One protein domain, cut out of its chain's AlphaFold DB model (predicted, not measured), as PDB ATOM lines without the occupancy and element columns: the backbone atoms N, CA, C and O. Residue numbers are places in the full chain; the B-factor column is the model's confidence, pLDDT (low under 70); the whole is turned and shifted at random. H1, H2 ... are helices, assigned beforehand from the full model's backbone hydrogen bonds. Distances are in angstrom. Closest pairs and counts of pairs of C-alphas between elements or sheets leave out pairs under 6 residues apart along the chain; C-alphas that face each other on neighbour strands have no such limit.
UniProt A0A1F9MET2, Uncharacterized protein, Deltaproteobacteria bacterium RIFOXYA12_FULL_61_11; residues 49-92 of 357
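AT A GLANCE: This is residues 49 to 92 of the 357 residues of an uncharacterized protein of Deltaproteobacteria bacterium RIFOXYA12_FULL_61_11 (UniProt A0A1F9MET2). A lopsided helical hairpin: short H1 folds back beside the first part of the long helix H2, and the far part of H2, residues 82 to 92, sticks out as a free arm that makes the length. The 44 printed residues, with two named helices in the order H1, H2 and no named strand, are all helix by class. The whole is loose, with a radius of gyration of the C-alphas of 12.3 A and spans of 39 by 17 by 16 A.

IN THESE COORDINATES: H1 holds residues 53 to 62, beginning at C-alpha 53 (16.665, -33.528, 34.096), and is 14.4 A long from first to last C-alpha. H2 holds residues 67 to 92, measures 37.3 A and ends at C-alpha 92 (17.944, -57.127, 36.355).

HOW THE PARTS SIT: H1 and H2 form a helical hairpin over a tight link of 4 residues. They run opposite ways at a shallow tilt of 28 degrees. H2 touches H1 with residues 70 to 77 alone; the closest C-alphas, those of Leu 56 and Val 73, are 6.5 A apart. In H1 and H2 every O i to N i+4 pair is within hydrogen-bond range.

THE WHOLE: The C-alphas farthest apart, those of Arg 64 and Leu 92, are 39.5 A apart. The printed part has no cut. Its mean pLDDT is 80.5; residue 82 and residues 88 to 92 are under 70.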
ATOM      1  N   ALA A  49      10.520 -31.995  25.844       82.25
ATOM      2  CA  ALA A  49      11.163 -33.271  25.489       82.25
ATOM      3  C   ALA A  49      12.676 -33.148  25.226       82.25
ATOM      4  O   ALA A  49      13.409 -34.124  25.363       82.25
ATOM      5  N   GLY A  50      13.150 -31.957  24.848       85.75
ATOM      6  CA  GLY A  50      14.563 -31.692  24.563       85.75
ATOM      7  C   GLY A  50      15.405 -31.237  25.757       85.75
ATOM      8  O   GLY A  50      16.612 -31.101  25.589       85.75
ATOM      9  N   LEU A  51      14.798 -30.979  26.920       90.75
ATOM     10  CA  LEU A  51      15.514 -30.504  28.110       90.75
ATOM     11  C   LEU A  51      16.071 -31.673  28.914       90.75
ATOM     12  O   LEU A  51      15.431 -32.715  28.956       90.75
ATOM     13  N   ASP A  52      17.214 -31.548  29.573       92.31
ATOM     14  CA  ASP A  52      17.703 -32.576  30.502       92.31
ATOM     15  C   ASP A  52      17.044 -32.485  31.898       92.31
ATOM     16  O   ASP A  52      16.257 -31.582  32.187       92.31
ATOM     17  N   ASP A  53      17.307 -33.462  32.773       86.38
ATOM     18  CA  ASP A  53      16.665 -33.528  34.096       86.38
ATOM     19  C   ASP A  53      17.053 -32.341  35.002       86.38
ATOM     20  O   ASP A  53      16.261 -31.930  35.851       86.38
ATOM     21  N   ALA A  54      18.241 -31.755  34.807       89.81
ATOM     22  CA  ALA A  54      18.684 -30.581  35.557       89.81
ATOM     23  C   ALA A  54      17.980 -29.310  35.062       89.81
ATOM     24  O   ALA A  54      17.579 -28.472  35.870       89.81
ATOM     25  N   GLU A  55      17.773 -29.186  33.753       93.56
ATOM     26  CA  GLU A  55      17.002 -28.101  33.145       93.56
ATOM     27  C   GLU A  55      15.523 -28.159  33.560       93.56
ATOM     28  O   GLU A  55      14.942 -27.135  33.922       93.56
ATOM     29  N   LEU A  56      14.920 -29.355  33.593       89.94
ATOM     30  CA  LEU A  56      13.551 -29.551  34.088       89.94
ATOM     31  C   LEU A  56      13.429 -29.216  35.583       89.94
ATOM     32  O   LEU A  56      12.466 -28.562  35.988       89.94
ATOM     33  N   ALA A  57      14.408 -29.610  36.403       83.38
ATOM     34  CA  ALA A  57      14.443 -29.258  37.823       83.38
ATOM     35  C   ALA A  57      14.579 -27.740  38.036       83.38
ATOM     36  O   ALA A  57      13.848 -27.166  38.844       83.38
ATOM     37  N   ALA A  58      15.432 -27.071  37.257       88.31
ATOM     38  CA  ALA A  58      15.592 -25.620  37.315       88.31
ATOM     39  C   ALA A  58      14.292 -24.873  36.963       88.31
ATOM     40  O   ALA A  58      13.968 -23.870  37.599       88.31
ATOM     41  N   LEU A  59      13.505 -25.379  36.003       89.62
ATOM     42  CA  LEU A  59      12.188 -24.821  35.672       89.62
ATOM     43  C   LEU A  59      11.185 -24.945  36.831       89.62
ATOM     44  O   LEU A  59      10.404 -24.021  37.071       89.62
ATOM     45  N   LEU A  60      11.215 -26.057  37.571       87.81
ATOM     46  CA  LEU A  60      10.375 -26.245  38.761       87.81
ATOM     47  C   LEU A  60      10.789 -25.319  39.915       87.81
ATOM     48  O   LEU A  60       9.929 -24.836  40.657       87.81
ATOM     49  N   GLU A  61      12.089 -25.067  40.072       88.62
ATOM     50  CA  GLU A  61      12.634 -24.193  41.117       88.62
ATOM     51  C   GLU A  61      12.381 -22.704  40.853       88.62
ATOM     52  O   GLU A  61      12.103 -21.965  41.800       88.62
ATOM     53  N   ASP A  62      12.410 -22.269  39.587       89.69
ATOM     54  CA  ASP A  62      12.148 -20.876  39.188       89.69
ATOM     55  C   ASP A  62      10.724 -20.428  39.576       89.69
ATOM     56  O   ASP A  62      10.472 -19.248  39.817       89.69
ATOM     57  N   GLY A  63       9.774 -21.368  39.690       87.06
ATOM     58  CA  GLY A  63       8.418 -21.106  40.190       87.06
ATOM     59  C   GLY A  63       7.579 -20.190  39.292       87.06
ATOM     60  O   GLY A  63       6.570 -19.645  39.738       87.06
ATOM     61  N   ARG A  64       8.010 -19.998  38.039       88.44
ATOM     62  CA  ARG A  64       7.380 -19.119  37.041       88.44
ATOM     63  C   ARG A  64       6.525 -19.854  36.009       88.44
ATOM     64  O   ARG A  64       5.939 -19.184  35.165       88.44
ATOM     65  N   LEU A  65       6.465 -21.182  36.087       89.94
ATOM     66  CA  LEU A  65       5.612 -22.009  35.236       89.94
ATOM     67  C   LEU A  65       4.141 -21.750  35.560       89.94
ATOM     68  O   LEU A  65       3.768 -21.686  36.736       89.94
ATOM     69  N   ASP A  66       3.308 -21.629  34.532       92.25
ATOM     70  CA  ASP A  66       1.861 -21.697  34.729       92.25
ATOM     71  C   ASP A  66       1.396 -23.135  35.047       92.25
ATOM     72  O   ASP A  66       2.168 -24.096  34.987       92.25
ATOM     73  N   ASP A  67       0.125 -23.302  35.428       81.50
ATOM     74  CA  ASP A  67      -0.410 -24.607  35.842       81.50
ATOM     75  C   ASP A  67      -0.309 -25.675  34.734       81.50
ATOM     76  O   ASP A  67      -0.142 -26.862  35.029       81.50
ATOM     77  N   LEU A  68      -0.412 -25.280  33.461       84.06
ATOM     78  CA  LEU A  68      -0.329 -26.199  32.327       84.06
ATOM     79  C   LEU A  68       1.125 -26.593  32.053       84.06
ATOM     80  O   LEU A  68       1.413 -27.777  31.868       84.06
ATOM     81  N   GLU A  69       2.029 -25.618  32.066       87.38
ATOM     82  CA  GLU A  69       3.472 -25.815  31.921       87.38
ATOM     83  C   GLU A  69       4.027 -26.701  33.045       87.38
ATOM     84  O   GLU A  69       4.786 -27.638  32.795       87.38
ATOM     85  N   LEU A  70       3.575 -26.486  34.283       82.62
ATOM     86  CA  LEU A  70       3.956 -27.289  35.441       82.62
ATOM     87  C   LEU A  70       3.559 -28.762  35.273       82.62
ATOM     88  O   LEU A  70       4.370 -29.658  35.514       82.62
ATOM     89  N   VAL A  71       2.327 -29.030  34.829       77.94
ATOM     90  CA  VAL A  71       1.850 -30.398  34.568       77.94
ATOM     91  C   VAL A  71       2.655 -31.063  33.452       77.94
ATOM     92  O   VAL A  71       2.971 -32.248  33.547       77.94
ATOM     93  N   GLN A  72       3.011 -30.318  32.408       83.62
ATOM     94  CA  GLN A  72       3.830 -30.824  31.307       83.62
ATOM     95  C   GLN A  72       5.244 -31.198  31.776       83.62
ATOM     96  O   GLN A  72       5.687 -32.316  31.522       83.62
ATOM     97  N   VAL A  73       5.919 -30.331  32.536       83.19
ATOM     98  CA  VAL A  73       7.250 -30.618  33.107       83.19
ATOM     99  C   VAL A  73       7.218 -31.844  34.031       83.19
ATOM    100  O   VAL A  73       8.089 -32.708  33.940       83.19
ATOM    101  N   ILE A  74       6.186 -31.978  34.873       79.75
ATOM    102  CA  ILE A  74       6.015 -33.154  35.744       79.75
ATOM    103  C   ILE A  74       5.804 -34.431  34.920       79.75
ATOM    104  O   ILE A  74       6.422 -35.454  35.215       79.75
ATOM    105  N   ASN A  75       4.961 -34.391  33.884       77.69
ATOM    106  CA  ASN A  75       4.708 -35.555  33.033       77.69
ATOM    107  C   ASN A  75       5.977 -36.031  32.313       77.69
ATOM    108  O   ASN A  75       6.192 -37.237  32.215       77.69
ATOM    109  N   GLU A  76       6.822 -35.108  31.851       87.12
ATOM    110  CA  GLU A  76       8.109 -35.429  31.225       87.12
ATOM    111  C   GLU A  76       9.060 -36.126  32.211       87.12
ATOM    112  O   GLU A  76       9.600 -37.189  31.905       87.12
ATOM    113  N   LEU A  77       9.211 -35.582  33.426       80.31
ATOM    114  CA  LEU A  77      10.045 -36.184  34.475       80.31
ATOM    115  C   LEU A  77       9.562 -37.590  34.856       80.31
ATOM    116  O   LEU A  77      10.365 -38.517  34.982       80.31
ATOM    117  N   VAL A  78       8.246 -37.775  34.998       74.25
ATOM    118  CA  VAL A  78       7.657 -39.088  35.294       74.25
ATOM    119  C   VAL A  78       7.883 -40.063  34.139       74.25
ATOM    120  O   VAL A  78       8.297 -41.198  34.375       74.25
ATOM    121  N   ALA A  79       7.659 -39.638  32.892       74.00
ATOM    122  CA  ALA A  79       7.868 -40.483  31.720       74.00
ATOM    123  C   ALA A  79       9.318 -40.984  31.634       74.00
ATOM    124  O   ALA A  79       9.553 -42.170  31.399       74.00
ATOM    125  N   ARG A  80      10.294 -40.110  31.901       82.56
ATOM    126  CA  ARG A  80      11.718 -40.474  31.929       82.56
ATOM    127  C   ARG A  80      12.051 -41.447  33.038       82.56
ATOM    128  O   ARG A  80      12.755 -42.424  32.785       82.56
ATOM    129  N   ARG A  81      11.521 -41.222  34.242       78.31
ATOM    130  CA  ARG A  81      11.774 -42.125  35.364       78.31
ATOM    131  C   ARG A  81      11.221 -43.522  35.097       78.31
ATOM    132  O   ARG A  81      11.942 -44.497  35.264       78.31
ATOM    133  N   LEU A  82      10.006 -43.616  34.558       68.75
ATOM    134  CA  LEU A  82       9.410 -44.894  34.157       68.75
ATOM    135  C   LEU A  82      10.232 -45.612  33.072       68.75
ATOM    136  O   LEU A  82      10.351 -46.837  33.094       68.75
ATOM    137  N   LEU A  83      10.821 -44.871  32.126       73.69
ATOM    138  CA  LEU A  83      11.715 -45.445  31.114       73.69
ATOM    139  C   LEU A  83      13.036 -45.949  31.721       73.69
ATOM    140  O   LEU A  83      13.497 -47.026  31.337       73.69
ATOM    141  N   GLN A  84      13.619 -45.216  32.674       75.50
ATOM    142  CA  GLN A  84      14.821 -45.636  33.405       75.50
ATOM    143  C   GLN A  84      14.556 -46.888  34.253       75.50
ATOM    144  O   GLN A  84      15.314 -47.855  34.165       75.50
ATOM    145  N   ASP A  85      13.452 -46.916  35.000       70.12
ATOM    146  CA  ASP A  85      13.075 -48.053  35.844       70.12
ATOM    147  C   ASP A  85      12.791 -49.297  34.986       70.12
ATOM    148  O   ASP A  85      13.240 -50.402  35.296       70.12
ATOM    149  N   ARG A  86      12.150 -49.130  33.820       72.62
ATOM    150  CA  ARG A  86      11.967 -50.220  32.849       72.62
ATOM    151  C   ARG A  86      13.294 -50.760  32.314       72.62
ATOM    152  O   ARG A  86      13.428 -51.976  32.142       72.62
ATOM    153  N   ALA A  87      14.256 -49.887  32.018       70.62
ATOM    154  CA  ALA A  87      15.586 -50.301  31.571       70.62
ATOM    155  C   ALA A  87      16.318 -51.079  32.676       70.62
ATOM    156  O   ALA A  87      16.861 -52.153  32.410       70.62
ATOM    157  N   PHE A  88      16.241 -50.599  33.920       64.94
ATOM    158  CA  PHE A  88      16.798 -51.271  35.091       64.94
ATOM    159  C   PHE A  88      16.182 -52.658  35.316       64.94
ATOM    160  O   PHE A  88      16.911 -53.640  35.432       64.94
ATOM    161  N   LEU A  89      14.851 -52.775  35.307       50.78
ATOM    162  CA  LEU A  89      14.161 -54.060  35.476       50.78
ATOM    163  C   LEU A  89      14.484 -55.049  34.348       50.78
ATOM    164  O   LEU A  89      14.626 -56.249  34.592       50.78
ATOM    165  N   SER A  90      14.642 -54.557  33.117       68.38
ATOM    166  CA  SER A  90      15.058 -55.388  31.978       68.38
ATOM    167  C   SER A  90      16.476 -55.931  32.176       68.38
ATOM    168  O   SER A  90      16.714 -57.119  31.966       68.38
ATOM    169  N   GLN A  91      17.391 -55.090  32.659       66.25
ATOM    170  CA  GLN A  91      18.764 -55.481  32.969       66.25
ATOM    171  C   GLN A  91      18.843 -56.446  34.162       66.25
ATOM    172  O   GLN A  91      19.603 -57.411  34.134       66.25
ATOM    173  N   LEU A  92      18.037 -56.227  35.206       50.97
ATOM    174  CA  LEU A  92      17.944 -57.127  36.355       50.97
ATOM    175  C   LEU A  92      17.471 -58.519  35.923       50.97
ATOM    176  O   LEU A  92      18.029 -59.522  36.359       50.97
TER     177      LEU A  92